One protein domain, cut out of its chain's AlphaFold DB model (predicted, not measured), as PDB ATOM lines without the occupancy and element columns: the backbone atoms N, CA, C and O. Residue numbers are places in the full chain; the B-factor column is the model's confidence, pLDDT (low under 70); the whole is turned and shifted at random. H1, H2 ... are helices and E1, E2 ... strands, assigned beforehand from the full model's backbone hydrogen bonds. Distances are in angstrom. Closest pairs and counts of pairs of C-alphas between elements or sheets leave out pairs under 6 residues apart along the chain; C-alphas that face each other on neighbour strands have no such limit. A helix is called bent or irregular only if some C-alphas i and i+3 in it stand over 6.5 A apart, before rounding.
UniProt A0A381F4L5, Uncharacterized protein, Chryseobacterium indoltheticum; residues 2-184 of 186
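What this domain is: This is residues 2 to 184 of the 186 residues of an uncharacterized protein of Chryseobacterium indoltheticum (UniProt A0A381F4L5). A strongly twisted sheet of six strands has one end of a long helical hairpin, H1 and H2, against it: the first half of H1 packs on one face of the sheet, and the rest of the hairpin runs on past it to the short helix H3. A second short helix, H4, lies beside the strands near E1. The printed part has 183 residues, with four named helices and six named strands in the order H1 H2 H3 E1 E2 E3 E4 E5 E6 H4, in the mixed class of helices and strands. The sheet runs E5 E4 E3 E2 E1 E6, antiparallel throughout. The whole is compact, with a radius of gyration of the C-alphas of 17.1 A and spans of 50 by 44 by 34 A.

Where its parts are: H1, residues 2 to 22, begins at C-alpha 2 (224.307, 215.375, 208.533) and is 30.4 A long. H2, residues 25 to 42, is 25.7 A long, with a kink of 41 degrees near residue 35; it is irregular, C-alphas 26 and 29 being 8.0 A apart. H3 is residues 69 to 75. E1 is residues 86 to 94, E2 98 to 105 and E3 120 to 127. E4, residues 130 to 140, is 30.0 A long. E5 is residues 145 to 151 and E6 162 to 168. H4, residues 176 to 183, ends at C-alpha 183 (231.966, 232.918, 216.358).

How they stand to each other: E1 to E5 form a meander, each strand the antiparallel neighbour of the one before. N 90 and O 102 of E1 and E2 are 2.9 A apart, N 103 and O 122 of E2 and E3 2.8 A, N 123 and O 135 of E3 and E4 2.8 A, and N 149 and O 136 of E5 and E4 2.9 A, each within hydrogen-bond range. E6 is an edge strand beside E1, with N 91 and O 165 at 2.8 A. H1 is on the sheet with its residues 3 to 12, two layers with the helix on one face; its closest C-alphas to E4 are Phe 7 and Leu 131, 7.4 A. H1 and H2 touch as a hairpin, a shallow tilt of 18 degrees, opposite ways, the C-alphas of Leu 21 and Tyr 31 being closest at 5.5 A. H2 only grazes the sheet, with residues 40 to 42. H3 is close to H2 but not clearly touching, the C-alphas of Lys 25 and Tyr 72 being 6.6 A apart. H4 is on the sheet at a height of 7.3 A, only just over none of the strands, with 2 of its C-alphas falling on E2. Every O i to N i+4 pair is within range in H1, H3 and H4, and 9 of 14 in H2.

The domain as a whole: The C-alphas farthest apart, of Asp 69 and Lys 162, are 50.6 A from each other. The printed part has no cut. The links H2 to H3 and E2 to E3 are long. The mean pLDDT of the printed part is 92.9, with residues 112 to 116 under 70.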
ATOM      1  N   LYS A   2     225.379 216.187 207.908       96.12
ATOM      2  CA  LYS A   2     224.307 215.375 208.533       96.12
ATOM      3  C   LYS A   2     224.792 214.074 209.207       96.12
ATOM      4  O   LYS A   2     224.493 213.868 210.375       96.12
ATOM      5  N   LYS A   3     225.619 213.277 208.517       96.88
ATOM      6  CA  LYS A   3     226.213 212.045 209.074       96.88
ATOM      7  C   LYS A   3     227.044 212.280 210.347       96.88
ATOM      8  O   LYS A   3     226.989 211.467 211.256       96.88
ATOM      9  N   ILE A   4     227.779 213.393 210.431       98.25
ATOM     10  CA  ILE A   4     228.585 213.754 211.612       98.25
ATOM     11  C   ILE A   4     227.671 214.097 212.790       98.25
ATOM     12  O   ILE A   4     227.907 213.656 213.908       98.25
ATOM     13  N   VAL A   5     226.591 214.840 212.536       98.38
ATOM     14  CA  VAL A   5     225.592 215.168 213.565       98.38
ATOM     15  C   VAL A   5     224.909 213.904 214.088       98.38
ATOM     16  O   VAL A   5     224.739 213.765 215.295       98.38
ATOM     17  N   GLU A   6     224.525 212.983 213.202       98.31
ATOM     18  CA  GLU A   6     223.913 211.699 213.575       98.31
ATOM     19  C   GLU A   6     224.874 210.829 214.391       98.31
ATOM     20  O   GLU A   6     224.491 210.317 215.440       98.31
ATOM     21  N   PHE A   7     226.136 210.742 213.962       98.50
ATOM     22  CA  PHE A   7     227.200 210.063 214.698       98.50
ATOM     23  C   PHE A   7     227.370 210.618 216.119       98.50
ATOM     24  O   PHE A   7     227.349 209.859 217.085       98.50
ATOM     25  N   LEU A   8     227.480 211.942 216.260       98.38
ATOM     26  CA  LEU A   8     227.654 212.584 217.564       98.38
ATOM     27  C   LEU A   8     226.431 212.403 218.467       98.38
ATOM     28  O   LEU A   8     226.594 212.128 219.648       98.38
ATOM     29  N   LYS A   9     225.212 212.512 217.925       97.88
ATOM     30  CA  LYS A   9     223.984 212.281 218.702       97.88
ATOM     31  C   LYS A   9     223.934 210.868 219.269       97.88
ATOM     32  O   LYS A   9     223.714 210.722 220.468       97.88
ATOM     33  N   LEU A  10     224.211 209.864 218.434       98.00
ATOM     34  CA  LEU A  10     224.266 208.470 218.870       98.00
ATOM     35  C   LEU A  10     225.350 208.261 219.937       98.00
ATOM     36  O   LEU A  10     225.109 207.595 220.940       98.00
ATOM     37  N   LEU A  11     226.535 208.854 219.750       98.12
ATOM     38  CA  LEU A  11     227.607 208.791 220.743       98.12
ATOM     39  C   LEU A  11     227.176 209.408 222.082       98.12
ATOM     40  O   LEU A  11     227.450 208.829 223.128       98.12
ATOM     41  N   PHE A  12     226.488 210.552 222.069       97.31
ATOM     42  CA  PHE A  12     226.047 211.217 223.299       97.31
ATOM     43  C   PHE A  12     224.911 210.466 223.999       97.31
ATOM     44  O   PHE A  12     224.869 210.460 225.224       97.31
ATOM     45  N   GLU A  13     224.011 209.822 223.252       97.62
ATOM     46  CA  GLU A  13     222.983 208.937 223.827       97.62
ATOM     47  C   GLU A  13     223.635 207.770 224.577       97.62
ATOM     48  O   GLU A  13     223.321 207.519 225.741       97.62
ATOM     49  N   LYS A  14     224.624 207.123 223.951       97.88
ATOM     50  CA  LYS A  14     225.410 206.064 224.593       97.88
ATOM     51  C   LYS A  14     226.187 206.585 225.805       97.88
ATOM     52  O   LYS A  14     226.247 205.919 226.830       97.88
ATOM     53  N   GLU A  15     226.752 207.787 225.729       97.25
ATOM     54  CA  GLU A  15     227.439 208.413 226.863       97.25
ATOM     55  C   GLU A  15     226.505 208.593 228.074       97.25
ATOM     56  O   GLU A  15     226.890 208.278 229.200       97.25
ATOM     57  N   GLN A  16     225.258 209.034 227.860       96.38
ATOM     58  CA  GLN A  16     224.263 209.141 228.935       96.38
ATOM     59  C   GLN A  16     223.946 207.781 229.561       96.38
ATOM     60  O   GLN A  16     223.849 207.677 230.785       96.38
ATOM     61  N   GLU A  17     223.798 206.744 228.736       97.44
ATOM     62  CA  GLU A  17     223.553 205.382 229.204       97.44
ATOM     63  C   GLU A  17     224.722 204.861 230.046       97.44
ATOM     64  O   GLU A  17     224.501 204.390 231.161       97.44
ATOM     65  N   ALA A  18     225.962 205.049 229.586       97.12
ATOM     66  CA  ALA A  18     227.153 204.684 230.346       97.12
ATOM     67  C   ALA A  18     227.211 205.403 231.704       97.12
ATOM     68  O   ALA A  18     227.406 204.761 232.734       97.12
ATOM     69  N   ILE A  19     226.967 206.716 231.742       95.38
ATOM     70  CA  ILE A  19     226.941 207.480 233.002       95.38
ATOM     71  C   ILE A  19     225.830 206.966 233.932       95.38
ATOM     72  O   ILE A  19     226.005 206.907 235.149       95.38
ATOM     73  N   PHE A  20     224.680 206.564 233.389       96.06
ATOM     74  CA  PHE A  20     223.594 206.003 234.191       96.06
ATOM     75  C   PHE A  20     223.907 204.594 234.721       96.06
ATOM     76  O   PHE A  20     223.520 204.253 235.842       96.06
ATOM     77  N   LEU A  21     224.623 203.773 233.950       96.06
ATOM     78  CA  LEU A  21     225.129 202.474 234.402       96.06
ATOM     79  C   LEU A  21     226.174 202.640 235.514       96.06
ATOM     80  O   LEU A  21     226.121 201.914 236.503       96.06
ATOM     81  N   GLU A  22     227.054 203.644 235.428       95.06
ATOM     82  CA  GLU A  22     228.028 203.966 236.486       95.06
ATOM     83  C   GLU A  22     227.351 204.266 237.838       95.06
ATOM     84  O   GLU A  22     227.913 203.989 238.901       95.06
ATOM     85  N   TYR A  23     226.124 204.795 237.829       94.81
ATOM     86  CA  TYR A  23     225.372 205.092 239.054       94.81
ATOM     87  C   TYR A  23     224.907 203.834 239.799       94.81
ATOM     88  O   TYR A  23     224.483 203.932 240.953       94.81
ATOM     89  N   GLN A  24     225.004 202.659 239.172       93.81
ATOM     90  CA  GLN A  24     224.530 201.382 239.692       93.81
ATOM     91  C   GLN A  24     225.726 200.510 240.098       93.81
ATOM     92  O   GLN A  24     226.467 199.991 239.265       93.81
ATOM     93  N   LYS A  25     225.930 200.353 241.412       93.19
ATOM     94  CA  LYS A  25     227.093 199.648 241.985       93.19
ATOM     95  C   LYS A  25     227.232 198.204 241.490       93.19
ATOM     96  O   LYS A  25     228.345 197.705 241.357       93.19
ATOM     97  N   ASP A  26     226.110 197.542 241.249       94.25
ATOM     98  CA  ASP A  26     225.993 196.157 240.795       94.25
ATOM     99  C   ASP A  26     226.168 195.983 239.277       94.25
ATOM    100  O   ASP A  26     226.282 194.853 238.814       94.25
ATOM    101  N   LYS A  27     226.266 197.077 238.508       95.50
ATOM    102  CA  LYS A  27     226.358 197.057 237.038       95.50
ATOM    103  C   LYS A  27     227.717 197.453 236.468       95.50
ATOM    104  O   LYS A  27     227.828 197.763 235.289       95.50
ATOM    105  N   ILE A  28     228.778 197.428 237.272       94.56
ATOM    106  CA  ILE A  28     230.123 197.828 236.815       94.56
ATOM    107  C   ILE A  28     230.621 196.973 235.640       94.56
ATOM    108  O   ILE A  28     231.283 197.487 234.741       94.56
ATOM    109  N   GLU A  29     230.313 195.675 235.628       96.19
ATOM    110  CA  GLU A  29     230.690 194.797 234.516       96.19
ATOM    111  C   GLU A  29     229.929 195.150 233.232       96.19
ATOM    112  O   GLU A  29     230.553 195.333 232.188       96.19
ATOM    113  N   GLU A  30     228.612 195.346 233.331       97.38
ATOM    114  CA  GLU A  30     227.759 195.805 232.226       97.38
ATOM    115  C   GLU A  30     228.233 197.159 231.682       97.38
ATOM    116  O   GLU A  30     228.412 197.311 230.477       97.38
ATOM    117  N   TYR A  31     228.545 198.109 232.570       97.06
ATOM    118  CA  TYR A  31     229.160 199.389 232.227       97.06
ATOM    119  C   TYR A  31     230.467 199.202 231.443       97.06
ATOM    120  O   TYR A  31     230.646 199.801 230.386       97.06
ATOM    121  N   ASN A  32     231.381 198.359 231.932       97.19
ATOM    122  CA  ASN A  32     232.683 198.160 231.298       97.19
ATOM    123  C   ASN A  32     232.565 197.524 229.904       97.19
ATOM    124  O   ASN A  32     233.308 197.913 229.006       97.19
ATOM    125  N   ILE A  33     231.648 196.571 229.720       97.56
ATOM    126  CA  ILE A  33     231.355 195.981 228.405       97.56
ATOM    127  C   ILE A  33     230.762 197.051 227.486       97.56
ATOM    128  O   ILE A  33     231.237 197.244 226.368       97.56
ATOM    129  N   PHE A  34     229.777 197.800 227.984       97.94
ATOM    130  CA  PHE A  34     229.096 198.832 227.216       97.94
ATOM    131  C   PHE A  34     230.061 199.912 226.714       97.94
ATOM    132  O   PHE A  34     230.046 200.236 225.527       97.94
ATOM    133  N   ILE A  35     230.940 200.452 227.565       96.19
ATOM    134  CA  ILE A  35     231.872 201.489 227.106       96.19
ATOM    135  C   ILE A  35     232.859 200.954 226.063       96.19
ATOM    136  O   ILE A  35     233.162 201.671 225.114       96.19
ATOM    137  N   GLU A  36     233.345 199.718 226.198       95.00
ATOM    138  CA  GLU A  36     234.315 199.153 225.253       95.00
ATOM    139  C   GLU A  36     233.661 198.875 223.902       95.00
ATOM    140  O   GLU A  36     234.215 199.246 222.872       95.00
ATOM    141  N   GLU A  37     232.464 198.286 223.899       96.06
ATOM    142  CA  GLU A  37     231.799 197.836 222.674       96.06
ATOM    143  C   GLU A  37     230.964 198.921 221.992       96.06
ATOM    144  O   GLU A  37     230.762 198.868 220.781       96.06
ATOM    145  N   GLN A  38     230.462 199.904 222.745       96.75
ATOM    146  CA  GLN A  38     229.519 200.895 222.221       96.75
ATOM    147  C   GLN A  38     230.110 202.296 222.104       96.75
ATOM    148  O   GLN A  38     229.656 203.044 221.237       96.75
ATOM    149  N   ILE A  39     231.098 202.665 222.928       96.50
ATOM    150  CA  ILE A  39     231.649 204.030 222.974       96.50
ATOM    151  C   ILE A  39     233.075 204.068 222.426       96.50
ATOM    152  O   ILE A  39     233.336 204.754 221.437       96.50
ATOM    153  N   ASN A  40     233.999 203.331 223.039       94.25
ATOM    154  CA  ASN A  40     235.431 203.427 222.755       94.25
ATOM    155  C   ASN A  40     235.794 202.910 221.359       94.25
ATOM    156  O   ASN A  40     236.770 203.381 220.784       94.25
ATOM    157  N   ILE A  41     234.959 202.062 220.742       94.25
ATOM    158  CA  ILE A  41     235.092 201.697 219.320       94.25
ATOM    159  C   ILE A  41     235.110 202.906 218.370       94.25
ATOM    160  O   ILE A  41     235.563 202.790 217.232       94.25
ATOM    161  N   HIS A  42     234.587 204.055 218.801       96.75
ATOM    162  CA  HIS A  42     234.533 205.279 218.011       96.75
ATOM    163  C   HIS A  42     235.774 206.162 218.188       96.75
ATOM    164  O   HIS A  42     235.819 207.241 217.603       96.75
ATOM    165  N   PHE A  43     236.768 205.732 218.966       96.00
ATOM    166  CA  PHE A  43     237.992 206.481 219.232       96.00
ATOM    167  C   PHE A  43     239.198 205.761 218.639       96.00
ATOM    168  O   PHE A  43     239.385 204.562 218.837       96.00
ATOM    169  N   GLU A  44     240.020 206.505 217.905       94.69
ATOM    170  CA  GLU A  44     241.223 205.956 217.290       94.69
ATOM    171  C   GLU A  44     242.421 206.096 218.229       94.69
ATOM    172  O   GLU A  44     242.816 207.200 218.620       94.69
ATOM    173  N   ASN A  45     243.042 204.966 218.556       90.12
ATOM    174  CA  ASN A  45     244.245 204.952 219.374       90.12
ATOM    175  C   ASN A  45     245.467 205.292 218.520       90.12
ATOM    176  O   ASN A  45     245.923 204.489 217.709       90.12
ATOM    177  N   SER A  46     246.070 206.455 218.754       84.25
ATOM    178  CA  SER A  46     247.297 206.843 218.060       84.25
ATOM    179  C   SER A  46     248.466 205.921 218.435       84.25
ATOM    180  O   SER A  46     248.721 205.683 219.623       84.25
ATOM    181  N   TYR A  47     249.220 205.449 217.441       83.25
ATOM    182  CA  TYR A  47     250.458 204.703 217.671       83.25
ATOM    183  C   TYR A  47     251.626 205.648 217.970       83.25
ATOM    184  O   TYR A  47     252.067 206.403 217.102       83.25
ATOM    185  N   GLU A  48     252.172 205.576 219.185       82.81
ATOM    186  CA  GLU A  48     253.335 206.367 219.582       82.81
ATOM    187  C   GLU A  48     254.620 205.600 219.265       82.81
ATOM    188  O   GLU A  48     255.002 204.653 219.965       82.81
ATOM    189  N   LYS A  49     255.311 206.027 218.201       83.19
ATOM    190  CA  LYS A  49     256.532 205.370 217.712       83.19
ATOM    191  C   LYS A  49     257.632 205.349 218.765       83.19
ATOM    192  O   LYS A  49     258.336 204.348 218.863       83.19
ATOM    193  N   SER A  50     257.770 206.406 219.570       85.69
ATOM    194  CA  SER A  50     258.820 206.458 220.597       85.69
ATOM    195  C   SER A  50     258.598 205.448 221.726       85.69
ATOM    196  O   SER A  50     259.547 205.071 222.407       85.69
ATOM    197  N   LEU A  51     257.348 205.033 221.944       85.19
ATOM    198  CA  LEU A  51     256.958 204.075 222.978       85.19
ATOM    199  C   LEU A  51     256.706 202.669 222.417       85.19
ATOM    200  O   LEU A  51     256.482 201.744 223.194       85.19
ATOM    201  N   GLY A  52     256.717 202.509 221.090       88.75
ATOM    202  CA  GLY A  52     256.469 201.237 220.415       88.75
ATOM    203  C   GLY A  52     255.069 200.664 220.663       88.75
ATOM    204  O   GLY A  52     254.888 199.451 220.565       88.75
ATOM    205  N   ARG A  53     254.082 201.501 221.019       86.44
ATOM    206  CA  ARG A  53     252.730 201.050 221.386       86.44
ATOM    207  C   ARG A  53     251.646 202.065 221.039       86.44
ATOM    208  O   ARG A  53     251.899 203.267 220.987       86.44
ATOM    209  N   ALA A  54     250.421 201.567 220.890       86.38
ATOM    210  CA  ALA A  54     249.228 202.402 220.862       86.38
ATOM    211  C   ALA A  54     249.006 203.064 222.230       86.38
ATOM    212  O   ALA A  54     249.195 202.435 223.278       86.38
ATOM    213  N   ILE A  55     248.621 204.336 222.211       85.81
ATOM    214  CA  ILE A  55     248.241 205.085 223.406       85.81
ATOM    215  C   ILE A  55     246.718 205.077 223.490       85.81
ATOM    216  O   ILE A  55     246.084 205.596 222.572       85.81
ATOM    217  N   PRO A  56     246.136 204.495 224.555       85.75
ATOM    218  CA  PRO A  56     244.694 204.497 224.739       85.75
ATOM    219  C   PRO A  56     244.145 205.921 224.745       85.75
ATOM    220  O   PRO A  56     244.598 206.769 225.520       85.75
ATOM    221  N   PHE A  57     243.160 206.162 223.894       90.69
ATOM    222  CA  PHE A  57     242.401 207.391 223.814       90.69
ATOM    223  C   PHE A  57     240.926 207.020 223.781       90.69
ATOM    224  O   PHE A  57     240.448 206.443 222.817       90.69
ATOM    225  N   ASN A  58     240.225 207.332 224.865       90.62
ATOM    226  CA  ASN A  58     238.840 206.945 225.092       90.62
ATOM    227  C   ASN A  58     238.076 208.151 225.640       90.62
ATOM    228  O   ASN A  58     238.673 208.998 226.311       90.62
ATOM    229  N   LEU A  59     236.762 208.198 225.416       88.50
ATOM    230  CA  LEU A  59     235.900 209.217 226.024       88.50
ATOM    231  C   LEU A  59     235.781 209.011 227.534       88.50
ATOM    232  O   LEU A  59     235.941 209.946 228.314       88.50
ATOM    233  N   ILE A  60     235.492 207.764 227.920       88.50
ATOM    234  CA  ILE A  60     235.254 207.343 229.296       88.50
ATOM    235  C   ILE A  60     236.018 206.038 229.551       88.50
ATOM    236  O   ILE A  60     236.105 205.154 228.695       88.50
ATOM    237  N   GLY A  61     236.635 205.947 230.729       89.94
ATOM    238  CA  GLY A  61     237.437 204.802 231.143       89.94
ATOM    239  C   GLY A  61     236.633 203.714 231.855       89.94
ATOM    240  O   GLY A  61     235.572 203.962 232.430       89.94
ATOM    241  N   LYS A  62     237.198 202.503 231.860       93.62
ATOM    242  CA  LYS A  62     236.683 201.386 232.658       93.62
ATOM    243  C   LYS A  62     236.792 201.670 234.147       93.62
ATOM    244  O   LYS A  62     237.757 202.273 234.620       93.62
ATOM    245  N   ILE A  63     235.834 201.136 234.890       93.19
ATOM    246  CA  ILE A  63     235.814 201.149 236.346       93.19
ATOM    247  C   ILE A  63     236.365 199.811 236.830       93.19
ATOM    248  O   ILE A  63     235.750 198.760 236.658       93.19
ATOM    249  N   HIS A  64     237.550 199.852 237.434       90.00
ATOM    250  CA  HIS A  64     238.183 198.668 238.025       90.00
ATOM    251  C   HIS A  64     237.785 198.450 239.483       90.00
ATOM    252  O   HIS A  64     237.788 197.320 239.958       90.00
ATOM    253  N   ASN A  65     237.446 199.529 240.189       89.62
ATOM    254  CA  ASN A  65     236.990 199.486 241.569       89.62
ATOM    255  C   ASN A  65     235.706 200.306 241.687       89.62
ATOM    256  O   ASN A  65     235.687 201.429 241.175       89.62
ATOM    257  N   PRO A  66     234.668 199.797 242.371       89.56
ATOM    258  CA  PRO A  66     233.480 200.585 242.655       89.56
ATOM    259  C   PRO A  66     233.853 201.892 243.355       89.56
ATOM    260  O   PRO A  66     234.789 201.948 244.161       89.56
ATOM    261  N   ALA A  67     233.079 202.938 243.083       92.44
ATOM    262  CA  ALA A  67     233.159 204.174 243.842       92.44
ATOM    263  C   ALA A  67     232.783 203.938 245.321       92.44
ATOM    264  O   ALA A  67     232.347 202.864 245.738       92.44
ATOM    265  N   SER A  68     232.945 204.960 246.159       94.69
ATOM    266  CA  SER A  68     232.533 204.857 247.567       94.69
ATOM    267  C   SER A  68     231.022 204.617 247.708       94.69
ATOM    268  O   SER A  68     230.233 205.136 246.922       94.69
ATOM    269  N   ASP A  69     230.582 203.954 248.781       95.00
ATOM    270  CA  ASP A  69     229.144 203.826 249.083       95.00
ATOM    271  C   ASP A  69     228.443 205.189 249.188       95.00
ATOM    272  O   ASP A  69     227.268 205.322 248.853       95.00
ATOM    273  N   ARG A  70     229.172 206.230 249.613       95.62
ATOM    274  CA  ARG A  70     228.674 207.611 249.635       95.62
ATOM    275  C   ARG A  70     228.315 208.113 248.235       95.62
ATOM    276  O   ARG A  70     227.318 208.817 248.098       95.62
ATOM    277  N   PHE A  71     229.108 207.767 247.221       94.56
ATOM    278  CA  PHE A  71     228.804 208.103 245.831       94.56
ATOM    279  C   PHE A  71     227.499 207.435 245.402       94.56
ATOM    280  O   PHE A  71     226.574 208.140 245.013       94.56
ATOM    281  N   TYR A  72     227.370 206.119 245.574       95.12
ATOM    282  CA  TYR A  72     226.164 205.400 245.152       95.12
ATOM    283  C   TYR A  72     224.907 205.878 245.884       95.12
ATOM    284  O   TYR A  72     223.897 206.153 245.242       95.12
ATOM    285  N   LYS A  73     224.992 206.133 247.197       94.81
ATOM    286  CA  LYS A  73     223.891 206.751 247.959       94.81
ATOM    287  C   LYS A  73     223.487 208.123 247.420       94.81
ATOM    288  O   LYS A  73     222.311 208.461 247.411       94.81
ATOM    289  N   SER A  74     224.447 208.920 246.940       93.56
ATOM    290  CA  SER A  74     224.145 210.206 246.296       93.56
ATOM    291  C   SER A  74     223.459 210.063 244.931       93.56
ATOM    292  O   SER A  74     222.923 211.044 244.421       93.56
ATOM    293  N   LYS A  75     223.470 208.858 244.345       94.38
ATOM    294  CA  LYS A  75     222.913 208.552 243.023       94.38
ATOM    295  C   LYS A  75     221.610 207.751 243.047       94.38
ATOM    296  O   LYS A  75     220.970 207.682 242.007       94.38
ATOM    297  N   GLU A  76     221.162 207.243 244.198       89.88
ATOM    298  CA  GLU A  76     219.923 206.442 244.327       89.88
ATOM    299  C   GLU A  76     218.678 207.111 243.718       89.88
ATOM    300  O   GLU A  76     217.811 206.426 243.188       89.88
ATOM    301  N   ASN A  77     218.604 208.445 243.755       89.19
ATOM    302  CA  ASN A  77     217.510 209.232 243.171       89.19
ATOM    303  C   ASN A  77     218.001 210.216 242.098       89.19
ATOM    304  O   ASN A  77     217.359 211.239 241.844       89.19
ATOM    305  N   ALA A  78     219.174 209.964 241.508       90.94
ATOM    306  CA  ALA A  78     219.676 210.807 240.436       90.94
ATOM    307  C   ALA A  78     218.765 210.689 239.209       90.94
ATOM    308  O   ALA A  78     218.368 209.597 238.805       90.94
ATOM    309  N   SER A  79     218.445 211.830 238.600       92.69
ATOM    310  CA  SER A  79     217.793 211.845 237.294       92.69
ATOM    311  C   SER A  79     218.696 211.212 236.237       92.69
ATOM    312  O   SER A  79     219.922 211.204 236.378       92.69
ATOM    313  N   TYR A  80     218.082 210.719 235.162       94.44
ATOM    314  CA  TYR A  80     218.829 210.240 234.006       94.44
ATOM    315  C   TYR A  80     219.776 211.345 233.490       94.44
ATOM    316  O   TYR A  80     219.367 212.514 233.477       94.44
ATOM    317  N   PRO A  81     221.027 211.020 233.110       94.44
ATOM    318  CA  PRO A  81     222.008 212.013 232.691       94.44
ATOM    319  C   PRO A  81     221.507 212.872 231.534       94.44
ATOM    320  O   PRO A  81     220.763 212.407 230.673       94.44
ATOM    321  N   THR A  82     221.925 214.133 231.493       93.44
ATOM    322  CA  THR A  82     221.602 215.046 230.390       93.44
ATOM    323  C   THR A  82     222.559 214.820 229.219       93.44
ATOM    324  O   THR A  82     223.742 214.556 229.415       93.44
ATOM    325  N   GLN A  83     222.065 214.926 227.989       93.94
ATOM    326  CA  GLN A  83     222.887 214.761 226.791       93.94
ATOM    327  C   GLN A  83     223.849 215.943 226.614       93.94
ATOM    328  O   GLN A  83     223.514 217.079 226.967       93.94
ATOM    329  N   ARG A  84     225.021 215.703 226.011       93.75
ATOM    330  CA  ARG A  84     225.876 216.797 225.531       93.75
ATOM    331  C   ARG A  84     225.147 217.648 224.497       93.75
ATOM    332  O   ARG A  84     224.411 217.144 223.651       93.75
ATOM    333  N   ASN A  85     225.445 218.941 224.504       93.75
ATOM    334  CA  ASN A  85     225.022 219.856 223.456       93.75
ATOM    335  C   ASN A  85     226.085 219.961 222.362       93.75
ATOM    336  O   ASN A  85     227.275 220.073 222.657       93.75
ATOM    337  N   LEU A  86     225.640 219.987 221.105       96.19
ATOM    338  CA  LEU A  86     226.464 220.321 219.944       96.19
ATOM    339  C   LEU A  86     226.331 221.817 219.639       96.19
ATOM    340  O   LEU A  86     225.235 222.290 219.341       96.19
ATOM    341  N   TYR A  87     227.439 222.555 219.678       95.62
ATOM    342  CA  TYR A  87     227.447 223.993 219.388       95.62
ATOM    343  C   TYR A  87     227.772 224.273 217.926       95.62
ATOM    344  O   TYR A  87     227.039 224.993 217.251       95.62
ATOM    345  N   LYS A  88     228.870 223.705 217.420       96.38
ATOM    346  CA  LYS A  88     229.415 224.021 216.095       96.38
ATOM    347  C   LYS A  88     230.144 222.814 215.518       96.38
ATOM    348  O   LYS A  88     230.756 222.059 216.271       96.38
ATOM    349  N   ILE A  89     230.128 222.674 214.198       98.31
ATOM    350  CA  ILE A  89     231.057 221.808 213.472       98.31
ATOM    351  C   ILE A  89     231.792 222.650 212.434       98.31
ATOM    352  O   ILE A  89     231.161 223.321 211.615       98.31
ATOM    353  N   THR A  90     233.119 222.588 212.455       98.12
ATOM    354  CA  THR A  90     233.974 223.158 211.414       98.12
ATOM    355  C   THR A  90     234.589 222.038 210.584       98.12
ATOM    356  O   THR A  90     235.149 221.096 211.137       98.12
ATOM    357  N   HIS A  91     234.493 222.134 209.262       98.31
ATOM    358  CA  HIS A  91     235.016 221.153 208.310       98.31
ATOM    359  C   HIS A  91     236.275 221.688 207.624       98.31
ATOM    360  O   HIS A  91     236.254 222.787 207.065       98.31
ATOM    361  N   TYR A  92     237.346 220.896 207.628       98.31
ATOM    362  CA  TYR A  92     238.625 221.209 206.997       98.31
ATOM    363  C   TYR A  92     239.060 220.112 206.030       98.31
ATOM    364  O   TYR A  92     238.802 218.932 206.252       98.31
ATOM    365  N   GLN A  93     239.837 220.519 205.030       98.19
ATOM    366  CA  GLN A  93     240.706 219.641 204.262       98.19
ATOM    367  C   GLN A  93     242.093 219.586 204.918       98.19
ATOM    368  O   GLN A  93     242.869 220.545 204.841       98.19
ATOM    369  N   ASN A  94     242.411 218.457 205.536       97.81
ATOM    370  CA  ASN A  94     243.693 218.108 206.138       97.81
ATOM    371  C   ASN A  94     244.585 217.318 205.163       97.81
ATOM    372  O   ASN A  94     244.095 216.572 204.317       97.81
ATOM    373  N   GLY A  95     245.905 217.471 205.293       96.00
ATOM    374  CA  GLY A  95     246.878 216.788 204.431       96.00
ATOM    375  C   GLY A  95     247.106 215.308 204.757       96.00
ATOM    376  O   GLY A  95     247.474 214.554 203.865       96.00
ATOM    377  N   THR A  96     246.884 214.893 206.006       93.69
ATOM    378  CA  THR A  96     247.092 213.513 206.475       93.69
ATOM    379  C   THR A  96     245.793 212.714 206.449       93.69
ATOM    380  O   THR A  96     245.766 211.608 205.925       93.69
ATOM    381  N   TYR A  97     244.715 213.282 206.992       95.19
ATOM    382  CA  TYR A  97     243.440 212.583 207.189       95.19
ATOM    383  C   TYR A  97     242.412 212.815 206.074       95.19
ATOM    384  O   TYR A  97     241.364 212.180 206.064       95.19
ATOM    385  N   GLY A  98     242.675 213.724 205.131       96.75
ATOM    386  CA  GLY A  98     241.654 214.138 204.176       96.75
ATOM    387  C   GLY A  98     240.637 215.062 204.846       96.75
ATOM    388  O   GLY A  98     240.989 216.177 205.216       96.75
ATOM    389  N   ASP A  99     239.387 214.640 204.987       98.12
ATOM    390  CA  ASP A  99     238.357 215.454 205.640       98.12
ATOM    391  C   ASP A  99     238.450 215.368 207.171       98.12
ATOM    392  O   ASP A  99     238.365 214.287 207.742       98.12
ATOM    393  N   LEU A 100     238.556 216.517 207.846       98.06
ATOM    394  CA  LEU A 100     238.456 216.620 209.306       98.06
ATOM    395  C   LEU A 100     237.259 217.471 209.721       98.06
ATOM    396  O   LEU A 100     237.038 218.555 209.178       98.06
ATOM    397  N   TRP A 101     236.553 217.039 210.762       98.56
ATOM    398  CA  TRP A 101     235.487 217.806 211.403       98.56
ATOM    399  C   TRP A 101     235.841 218.110 212.859       98.56
ATOM    400  O   TRP A 101     235.872 217.212 213.697       98.56
ATOM    401  N   ALA A 102     236.080 219.383 213.172       98.38
ATOM    402  CA  ALA A 102     236.197 219.861 214.546       98.38
ATOM    403  C   ALA A 102     234.797 220.105 215.120       98.38
ATOM    404  O   ALA A 102     234.080 221.007 214.681       98.38
ATOM    405  N   CYS A 103     234.405 219.281 216.085       98.44
ATOM    406  CA  CYS A 103     233.062 219.231 216.648       98.44
ATOM    407  C   CYS A 103     233.073 219.795 218.071       98.44
ATOM    408  O   CYS A 103     233.594 219.167 218.990       98.44
ATOM    409  N   PHE A 104     232.494 220.981 218.249       97.12
ATOM    410  CA  PHE A 104     232.498 221.725 219.507       97.12
ATOM    411  C   PHE A 104     231.261 221.385 220.337       97.12
ATOM    412  O   PHE A 104     230.131 221.624 219.901       97.12
ATOM    413  N   VAL A 105     231.476 220.855 221.538       95.88
ATOM    414  CA  VAL A 105     230.440 220.246 222.377       95.88
ATOM    415  C   VAL A 105     230.543 220.701 223.836       95.88
ATOM    416  O   VAL A 105     231.546 221.289 224.257       95.88
ATOM    417  N   SER A 106     229.491 220.463 224.620       94.31
ATOM    418  CA  SER A 106     229.484 220.740 226.066       94.31
ATOM    419  C   SER A 106     230.270 219.695 226.851       94.31
ATOM    420  O   SER A 106     230.728 218.714 226.273       94.31
ATOM    421  N   VAL A 107     230.383 219.879 228.171       91.25
ATOM    422  CA  VAL A 107     230.722 218.792 229.112       91.25
ATOM    423  C   VAL A 107     229.707 217.650 229.007       91.25
ATOM    424  O   VAL A 107     228.569 217.890 228.588       91.25
ATOM    425  N   ASP A 108     230.120 216.444 229.397       91.19
ATOM    426  CA  ASP A 108     229.230 215.315 229.681       91.19
ATOM    427  C   ASP A 108     228.260 215.667 230.806       91.19
ATOM    428  O   ASP A 108     228.577 216.469 231.686       91.19
ATOM    429  N   ASN A 109     227.066 215.070 230.748       92.06
ATOM    430  CA  ASN A 109     225.997 215.247 231.730       92.06
ATOM    431  C   ASN A 109     225.861 216.696 232.242       92.06
ATOM    432  O   ASN A 109     226.000 216.951 233.446       92.06
ATOM    433  N   PRO A 110     225.637 217.676 231.348       89.31
ATOM    434  CA  PRO A 110     225.678 219.070 231.742       89.31
ATOM    435  C   PRO A 110     224.550 219.390 232.732       89.31
ATOM    436  O   PRO A 110     223.370 219.212 232.434       89.31
ATOM    437  N   GLY A 111     224.914 219.897 233.912       78.94
ATOM    438  CA  GLY A 111     223.951 220.265 234.950       78.94
ATOM    439  C   GLY A 111     223.083 221.468 234.570       78.94
ATOM    440  O   GLY A 111     223.457 222.297 233.735       78.94
ATOM    441  N   THR A 112     221.935 221.621 235.239       64.25
ATOM    442  CA  THR A 112     221.028 222.767 235.061       64.25
ATOM    443  C   THR A 112     221.767 224.087 235.315       64.25
ATOM    444  O   THR A 112     222.204 224.349 236.433       64.25
ATOM    445  N   GLY A 113     221.932 224.912 234.275       60.16
ATOM    446  CA  GLY A 113     222.651 226.195 234.329       60.16
ATOM    447  C   GLY A 113     224.068 226.173 233.734       60.16
ATOM    448  O   GLY A 113     224.504 227.193 233.210       60.16
ATOM    449  N   GLN A 114     224.747 225.017 233.717       55.06
ATOM    450  CA  GLN A 114     226.009 224.798 232.978       55.06
ATOM    451  C   GLN A 114     225.773 224.282 231.548       55.06
ATOM    452  O   GLN A 114     226.714 224.113 230.773       55.06
ATOM    453  N   THR A 115     224.507 224.081 231.176       55.72
ATOM    454  CA  THR A 115     224.044 223.489 229.914       55.72
ATOM    455  C   THR A 115     224.516 224.180 228.642       55.72
ATOM    456  O   THR A 115     224.348 223.613 227.570       55.72
ATOM    457  N   LYS A 116     225.117 225.369 228.713       64.94
ATOM    458  CA  LYS A 116     225.539 226.120 227.523       64.94
ATOM    459  C   LYS A 116     227.016 226.517 227.525       64.94
ATOM    460  O   LYS A 116     227.391 227.426 226.791       64.94
ATOM    461  N   ILE A 117     227.833 225.834 228.334       83.31
ATOM    462  CA  ILE A 117     229.289 225.994 228.321       83.31
ATOM    463  C   ILE A 117     229.881 225.112 227.223       83.31
ATOM    464  O   ILE A 117     229.618 223.905 227.157       83.31
ATOM    465  N   LEU A 118     230.690 225.722 226.368       89.62
ATOM    466  CA  LEU A 118     231.486 225.036 225.363       89.62
ATOM    467  C   LEU A 118     232.751 224.495 226.043       89.62
ATOM    468  O   LEU A 118     233.485 225.245 226.684       89.62
ATOM    469  N   HIS A 119     232.995 223.186 225.949       92.38
ATOM    470  CA  HIS A 119     234.009 222.532 226.786       92.38
ATOM    471  C   HIS A 119     234.904 221.530 226.064       92.38
ATOM    472  O   HIS A 119     236.026 221.301 226.496       92.38
ATOM    473  N   SER A 120     234.449 220.901 224.991       95.38
ATOM    474  CA  SER A 120     235.284 219.924 224.297       95.38
ATOM    475  C   SER A 120     235.195 220.129 222.797       95.38
ATOM    476  O   SER A 120     234.182 220.585 222.272       95.38
ATOM    477  N   CYS A 121     236.291 219.824 222.117       97.50
ATOM    478  CA  CYS A 121     236.386 219.785 220.672       97.50
ATOM    479  C   CYS A 121     236.862 218.389 220.275       97.50
ATOM    480  O   CYS A 121     238.007 218.027 220.554       97.50
ATOM    481  N   PHE A 122     235.977 217.607 219.659       98.44
ATOM    482  CA  PHE A 122     236.318 216.312 219.079       98.44
ATOM    483  C   PHE A 122     236.741 216.503 217.629       98.44
ATOM    484  O   PHE A 122     236.010 217.114 216.849       98.44
ATOM    485  N   ILE A 123     237.903 215.972 217.261       98.38
ATOM    486  CA  ILE A 123     238.333 215.909 215.868       98.38
ATOM    487  C   ILE A 123     237.875 214.578 215.298       98.38
ATOM    488  O   ILE A 123     238.350 213.527 215.724       98.38
ATOM    489  N   VAL A 124     236.941 214.641 214.358       98.56
ATOM    490  CA  VAL A 124     236.327 213.484 213.708       98.56
ATOM    491  C   VAL A 124     236.864 213.351 212.285       98.56
ATOM    492  O   VAL A 124     237.048 214.358 211.601       98.56
ATOM    493  N   THR A 125     237.078 212.120 211.834       98.31
ATOM    494  CA  THR A 125     237.442 211.771 210.451       98.31
ATOM    495  C   THR A 125     236.862 210.409 210.076       98.31
ATOM    496  O   THR A 125     236.327 209.707 210.934       98.31
ATOM    497  N   LEU A 126     236.974 210.031 208.803       97.56
ATOM    498  CA  LEU A 126     236.763 208.655 208.361       97.56
ATOM    499  C   LEU A 126     238.068 207.854 208.475       97.56
ATOM    500  O   LEU A 126     239.113 208.318 208.016       97.56
ATOM    501  N   ILE A 127     237.994 206.656 209.053       95.50
ATOM    502  CA  ILE A 127     239.046 205.629 209.065       95.50
ATOM    503  C   ILE A 127     238.373 204.320 208.678       95.50
ATOM    504  O   ILE A 127     237.397 203.940 209.316       95.50
ATOM    505  N   ASP A 128     238.861 203.669 207.622       93.69
ATOM    506  CA  ASP A 128     238.282 202.423 207.100       93.69
ATOM    507  C   ASP A 128     236.752 202.505 206.921       93.69
ATOM    508  O   ASP A 128     236.010 201.608 207.297       93.69
ATOM    509  N   GLU A 129     236.288 203.628 206.354       93.00
ATOM    510  CA  GLU A 129     234.872 203.969 206.107       93.00
ATOM    511  C   GLU A 129     234.017 204.282 207.352       93.00
ATOM    512  O   GLU A 129     232.887 204.760 207.208       93.00
ATOM    513  N   ASP A 130     234.572 204.150 208.558       96.44
ATOM    514  CA  ASP A 130     233.909 204.474 209.820       96.44
ATOM    515  C   ASP A 130     234.280 205.865 210.339       96.44
ATOM    516  O   ASP A 130     235.432 206.296 210.286       96.44
ATOM    517  N   LEU A 131     233.307 206.569 210.924       98.06
ATOM    518  CA  LEU A 131     233.584 207.811 211.645       98.06
ATOM    519  C   LEU A 131     234.276 207.505 212.977       98.06
ATOM    520  O   LEU A 131     233.721 206.806 213.830       98.06
ATOM    521  N   LYS A 132     235.470 208.076 213.158       98.00
ATOM    522  CA  LYS A 132     236.278 207.973 214.376       98.00
ATOM    523  C   LYS A 132     236.645 209.350 214.909       98.00
ATOM    524  O   LYS A 132     236.893 210.282 214.141       98.00
ATOM    525  N   ILE A 133     236.730 209.464 216.228       98.44
ATOM    526  CA  ILE A 133     237.346 210.588 216.926       98.44
ATOM    527  C   ILE A 133     238.838 210.286 217.053       98.44
ATOM    528  O   ILE A 133     239.233 209.314 217.691       98.44
ATOM    529  N   VAL A 134     239.666 211.130 216.443       97.44
ATOM    530  CA  VAL A 134     241.126 210.949 216.368       97.44
ATOM    531  C   VAL A 134     241.895 211.878 217.292       97.44
ATOM    532  O   VAL A 134     243.062 211.632 217.567       97.44
ATOM    533  N   ALA A 135     241.267 212.944 217.790       97.38
ATOM    534  CA  ALA A 135     241.853 213.805 218.810       97.38
ATOM    535  C   ALA A 135     240.778 214.541 219.607       97.38
ATOM    536  O   ALA A 135     239.667 214.774 219.125       97.38
ATOM    537  N   GLN A 136     241.138 214.960 220.817       97.62
ATOM    538  CA  GLN A 136     240.318 215.821 221.659       97.62
ATOM    539  C   GLN A 136     241.120 217.009 222.177       97.62
ATOM    540  O   GLN A 136     242.263 216.875 222.627       97.62
ATOM    541  N   PHE A 137     240.462 218.164 222.190       97.25
ATOM    542  CA  PHE A 137     240.944 219.376 222.832       97.25
ATOM    543  C   PHE A 137     239.913 219.898 223.830       97.25
ATOM    544  O   PHE A 137     238.711 219.838 223.568       97.25
ATOM    545  N   ASN A 138     240.384 220.464 224.938       95.44
ATOM    546  CA  ASN A 138     239.559 221.182 225.908       95.44
ATOM    547  C   ASN A 138     240.075 222.629 226.066       95.44
ATOM    548  O   ASN A 138     241.241 222.899 225.769       95.44
ATOM    549  N   PRO A 139     239.237 223.574 226.518       92.62
ATOM    550  CA  PRO A 139     239.652 224.919 226.867       92.62
ATOM    551  C   PRO A 139     240.689 224.888 227.987       92.62
ATOM    552  O   PRO A 139     240.441 224.355 229.067       92.62
ATOM    553  N   ASP A 140     241.820 225.527 227.745       91.12
ATOM    554  CA  ASP A 140     242.720 226.005 228.779       91.12
ATOM    555  C   ASP A 140     242.319 227.448 229.095       91.12
ATOM    556  O   ASP A 140     242.549 228.375 228.311       91.12
ATOM    557  N   ARG A 141     241.647 227.616 230.237       78.31
ATOM    558  CA  ARG A 141     241.107 228.908 230.674       78.31
ATOM    559  C   ARG A 141     242.192 229.875 231.135       78.31
ATOM    560  O   ARG A 141     241.955 231.077 231.083       78.31
ATOM    561  N   ASP A 142     243.363 229.372 231.519       85.19
ATOM    562  CA  ASP A 142     244.478 230.212 231.948       85.19
ATOM    563  C   ASP A 142     245.148 230.867 230.736       85.19
ATOM    564  O   ASP A 142     245.536 232.035 230.780       85.19
ATOM    565  N   THR A 143     245.246 230.137 229.620       88.25
ATOM    566  CA  THR A 143     245.869 230.651 228.389       88.25
ATOM    567  C   THR A 143     244.876 231.155 227.341       88.25
ATOM    568  O   THR A 143     245.286 231.775 226.356       88.25
ATOM    569  N   GLY A 144     243.581 230.887 227.524       86.44
ATOM    570  CA  GLY A 144     242.518 231.211 226.569       86.44
ATOM    571  C   GLY A 144     242.581 230.392 225.274       86.44
ATOM    572  O   GLY A 144     241.989 230.793 224.266       86.44
ATOM    573  N   LYS A 145     243.308 229.268 225.274       90.88
ATOM    574  CA  LYS A 145     243.568 228.430 224.094       90.88
ATOM    575  C   LYS A 145     242.947 227.046 224.230       90.88
ATOM    576  O   LYS A 145     242.522 226.628 225.294       90.88
ATOM    577  N   TRP A 146     242.919 226.318 223.125       94.94
ATOM    578  CA  TRP A 146     242.603 224.898 223.107       94.94
ATOM    579  C   TRP A 146     243.839 224.084 223.489       94.94
ATOM    580  O   TRP A 146     244.859 224.141 222.797       94.94
ATOM    581  N   ALA A 147     243.740 223.321 224.573       95.81
ATOM    582  CA  ALA A 147     244.757 222.385 225.024       95.81
ATOM    583  C   ALA A 147     244.432 220.968 224.555       95.81
ATOM    584  O   ALA A 147     243.287 220.522 224.603       95.81
ATOM    585  N   PHE A 148     245.461 220.265 224.094       95.25
ATOM    586  CA  PHE A 148     245.362 218.870 223.686       95.25
ATOM    587  C   PHE A 148     245.119 217.968 224.901       95.25
ATOM    588  O   PHE A 148     245.810 218.099 225.911       95.25
ATOM    589  N   VAL A 149     244.167 217.043 224.781       93.62
ATOM    590  CA  VAL A 149     243.781 216.107 225.849       93.62
ATOM    591  C   VAL A 149     244.198 214.679 225.507       93.62
ATOM    592  O   VAL A 149     244.769 213.991 226.349       93.62
ATOM    593  N   GLY A 150     243.954 214.236 224.273       93.19
ATOM    594  CA  GLY A 150     244.208 212.857 223.862       93.19
ATOM    595  C   GLY A 150     244.024 212.629 222.364       93.19
ATOM    596  O   GLY A 150     243.516 213.504 221.660       93.19
ATOM    597  N   GLY A 151     244.466 211.457 221.903       94.69
ATOM    598  CA  GLY A 151     244.465 211.039 220.499       94.69
ATOM    599  C   GLY A 151     245.777 211.345 219.772       94.69
ATOM    600  O   GLY A 151     246.853 211.324 220.372       94.69
ATOM    601  N   ASP A 152     245.691 211.642 218.479       93.88
ATOM    602  CA  ASP A 152     246.836 211.969 217.635       93.88
ATOM    603  C   ASP A 152     247.423 213.343 217.994       93.88
ATOM    604  O   ASP A 152     246.840 214.400 217.741       93.88
ATOM    605  N   ARG A 153     248.627 213.317 218.575       91.94
ATOM    606  CA  ARG A 153     249.371 214.505 219.009       91.94
ATOM    607  C   ARG A 153     249.883 215.361 217.856       91.94
ATOM    608  O   ARG A 153     250.219 216.524 218.103       91.94
ATOM    609  N   GLU A 154     249.968 214.833 216.639       92.25
ATOM    610  CA  GLU A 154     250.396 215.602 215.466       92.25
ATOM    611  C   GLU A 154     249.315 216.590 215.019       92.25
ATOM    612  O   GLU A 154     249.628 217.671 214.507       92.25
ATOM    613  N   LEU A 155     248.045 216.296 215.315       94.69
ATOM    614  CA  LEU A 155     246.958 217.246 215.127       94.69
ATOM    615  C   LEU A 155     247.110 218.418 216.100       94.69
ATOM    616  O   LEU A 155     247.178 218.266 217.320       94.69
ATOM    617  N   LYS A 156     247.146 219.634 215.550       95.25
ATOM    618  CA  LYS A 156     247.141 220.881 216.321       95.25
ATOM    619  C   LYS A 156     245.865 221.640 215.996       95.25
ATOM    620  O   LYS A 156     245.612 221.909 214.825       95.25
ATOM    621  N   MET A 157     245.123 222.054 217.024       94.81
ATOM    622  CA  MET A 157     243.836 222.751 216.875       94.81
ATOM    623  C   MET A 157     243.875 223.908 215.864       94.81
ATOM    624  O   MET A 157     242.958 224.083 215.079       94.81
ATOM    625  N   TYR A 158     244.958 224.685 215.849       93.62
ATOM    626  CA  TYR A 158     245.102 225.860 214.980       93.62
ATOM    627  C   TYR A 158     245.801 225.559 213.640       93.62
ATOM    628  O   TYR A 158     246.259 226.476 212.962       93.62
ATOM    629  N   LYS A 159     245.971 224.276 213.291       95.06
ATOM    630  CA  LYS A 159     246.611 223.799 212.052       95.06
ATOM    631  C   LYS A 159     245.892 222.564 211.488       95.06
ATOM    632  O   LYS A 159     246.540 221.621 211.043       95.06
ATOM    633  N   LEU A 160     244.558 222.559 211.517       96.19
ATOM    634  CA  LEU A 160     243.757 221.419 211.050       96.19
ATOM    635  C   LEU A 160     243.690 221.299 209.521       96.19
ATOM    636  O   LEU A 160     243.425 220.213 209.015       96.19
ATOM    637  N   GLY A 161     243.994 222.365 208.779       96.62
ATOM    638  CA  GLY A 161     244.059 222.347 207.317       96.62
ATOM    639  C   GLY A 161     243.334 223.529 206.685       96.62
ATOM    640  O   GLY A 161     243.151 224.568 207.319       96.62
ATOM    641  N   LYS A 162     242.926 223.382 205.421       97.44
ATOM    642  CA  LYS A 162     242.137 224.402 204.720       97.44
ATOM    643  C   LYS A 162     240.689 224.335 205.195       97.44
ATOM    644  O   LYS A 162     240.036 223.318 204.992       97.44
ATOM    645  N   LEU A 163     240.176 225.426 205.752       97.75
ATOM    646  CA  LEU A 163     238.763 225.564 206.098       97.75
ATOM    647  C   LEU A 163     237.871 225.409 204.853       97.75
ATOM    648  O   LEU A 163     238.108 226.062 203.833       97.75
ATOM    649  N   LEU A 164     236.847 224.559 204.946       97.81
ATOM    650  CA  LEU A 164     235.875 224.310 203.879       97.81
ATOM    651  C   LEU A 164     234.482 224.841 204.222       97.81
ATOM    652  O   LEU A 164     233.867 225.508 203.393       97.81
ATOM    653  N   SER A 165     233.969 224.546 205.420       97.88
ATOM    654  CA  SER A 165     232.639 224.998 205.846       97.88
ATOM    655  C   SER A 165     232.489 225.041 207.367       97.88
ATOM    656  O   SER A 165     233.258 224.417 208.099       97.88
ATOM    657  N   ILE A 166     231.489 225.790 207.841       98.12
ATOM    658  CA  ILE A 166     231.125 225.895 209.257       98.12
ATOM    659  C   ILE A 166     229.608 225.775 209.379       98.12
ATOM    660  O   ILE A 166     228.876 226.524 208.732       98.12
ATOM    661  N   GLU A 167     229.143 224.890 210.256       97.88
ATOM    662  CA  GLU A 167     227.744 224.809 210.677       97.88
ATOM    663  C   GLU A 167     227.624 225.094 212.174       97.88
ATOM    664  O   GLU A 167     228.398 224.596 212.993       97.88
ATOM    665  N   ARG A 168     226.643 225.921 212.534       96.50
ATOM    666  CA  ARG A 168     226.397 226.403 213.893       96.50
ATOM    667  C   ARG A 168     224.991 225.967 214.321       96.50
ATOM    668  O   ARG A 168     224.045 226.149 213.562       96.50
ATOM    669  N   TYR A 169     224.865 225.389 215.515       94.75
ATOM    670  CA  TYR A 169     223.645 224.715 215.983       94.75
ATOM    671  C   TYR A 169     223.070 225.357 217.244       94.75
ATOM    672  O   TYR A 169     221.926 225.804 217.248       94.75
ATOM    673  N   LEU A 170     223.870 225.426 218.309       92.69
ATOM    674  CA  LEU A 170     223.497 226.044 219.578       92.69
ATOM    675  C   LEU A 170     224.514 227.132 219.905       92.69
ATOM    676  O   LEU A 170     225.713 226.894 219.818       92.69
ATOM    677  N   GLU A 171     224.049 228.318 220.278       91.44
ATOM    678  CA  GLU A 171     224.930 229.381 220.761       91.44
ATOM    679  C   GLU A 171     225.215 229.196 222.267       91.44
ATOM    680  O   GLU A 171     224.275 228.961 223.042       91.44
ATOM    681  N   PRO A 172     226.483 229.307 222.712       90.12
ATOM    682  CA  PRO A 172     226.826 229.343 224.131       90.12
ATOM    683  C   PRO A 172     226.169 230.526 224.859       90.12
ATOM    684  O   PRO A 172     226.053 231.631 224.330       90.12
ATOM    685  N   VAL A 173     225.755 230.326 226.110       84.62
ATOM    686  CA  VAL A 173     225.098 231.361 226.932       84.62
ATOM    687  C   VAL A 173     225.825 231.472 228.256       84.62
ATOM    688  O   VAL A 173     226.140 230.458 228.868       84.62
ATOM    689  N   ASN A 174     226.050 232.711 228.703       82.19
ATOM    690  CA  ASN A 174     226.828 233.023 229.906       82.19
ATOM    691  C   ASN A 174     228.240 232.398 229.888       82.19
ATOM    692  O   ASN A 174     228.782 232.039 230.928       82.19
ATOM    693  N   ASP A 175     228.814 232.270 228.691       84.69
ATOM    694  CA  ASP A 175     230.146 231.732 228.427       84.69
ATOM    695  C   ASP A 175     230.814 232.602 227.353       84.69
ATOM    696  O   ASP A 175     230.689 232.341 226.158       84.69
ATOM    697  N   ASP A 176     231.449 233.701 227.769       89.19
ATOM    698  CA  ASP A 176     232.013 234.690 226.838       89.19
ATOM    699  C   ASP A 176     233.136 234.100 225.984       89.19
ATOM    700  O   ASP A 176     233.193 234.338 224.776       89.19
ATOM    701  N   TRP A 177     233.977 233.257 226.588       89.06
ATOM    702  CA  TRP A 177     235.006 232.530 225.854       89.06
ATOM    703  C   TRP A 177     234.372 231.549 224.862       89.06
ATOM    704  O   TRP A 177     234.752 231.523 223.690       89.06
ATOM    705  N   GLY A 178     233.355 230.787 225.280       90.31
ATOM    706  CA  GLY A 178     232.623 229.885 224.391       90.31
ATOM    707  C   GLY A 178     231.977 230.613 223.214       90.31
ATOM    708  O   GLY A 178     232.105 230.162 222.076       90.31
ATOM    709  N   LYS A 179     231.344 231.770 223.451       92.00
ATOM    710  CA  LYS A 179     230.776 232.630 222.396       92.00
ATOM    711  C   LYS A 179     231.841 233.113 221.421       92.00
ATOM    712  O   LYS A 179     231.626 233.090 220.209       92.00
ATOM    713  N   GLU A 180     232.999 233.525 221.928       92.50
ATOM    714  CA  GLU A 180     234.126 233.916 221.090       92.50
ATOM    715  C   GLU A 180     234.564 232.747 220.191       92.50
ATOM    716  O   GLU A 180     234.641 232.897 218.971       92.50
ATOM    717  N   GLN A 181     234.785 231.555 220.757       92.25
ATOM    718  CA  GLN A 181     235.184 230.376 219.975       92.25
ATOM    719  C   GLN A 181     234.102 229.918 218.992       92.25
ATOM    720  O   GLN A 181     234.412 229.480 217.882       92.25
ATOM    721  N   TYR A 182     232.829 230.032 219.361       93.25
ATOM    722  CA  TYR A 182     231.694 229.735 218.492       93.25
ATOM    723  C   TYR A 182     231.662 230.651 217.258       93.25
ATOM    724  O   TYR A 182     231.433 230.186 216.136       93.25
ATOM    725  N   ASN A 183     231.966 231.936 217.440       93.25
ATOM    726  CA  ASN A 183     231.966 232.918 216.358       93.25
ATOM    727  C   ASN A 183     233.230 232.877 215.494       93.25
ATOM    728  O   ASN A 183     233.162 233.255 214.330       93.25
ATOM    729  N   LYS A 184     234.352 232.366 216.007       90.38
ATOM    730  CA  LYS A 184     235.588 232.227 215.228       90.38
ATOM    731  C   LYS A 184     235.492 231.178 214.118       90.38
ATOM    732  O   LYS A 184     234.891 230.115 214.294       90.38
TER     733      LYS A 184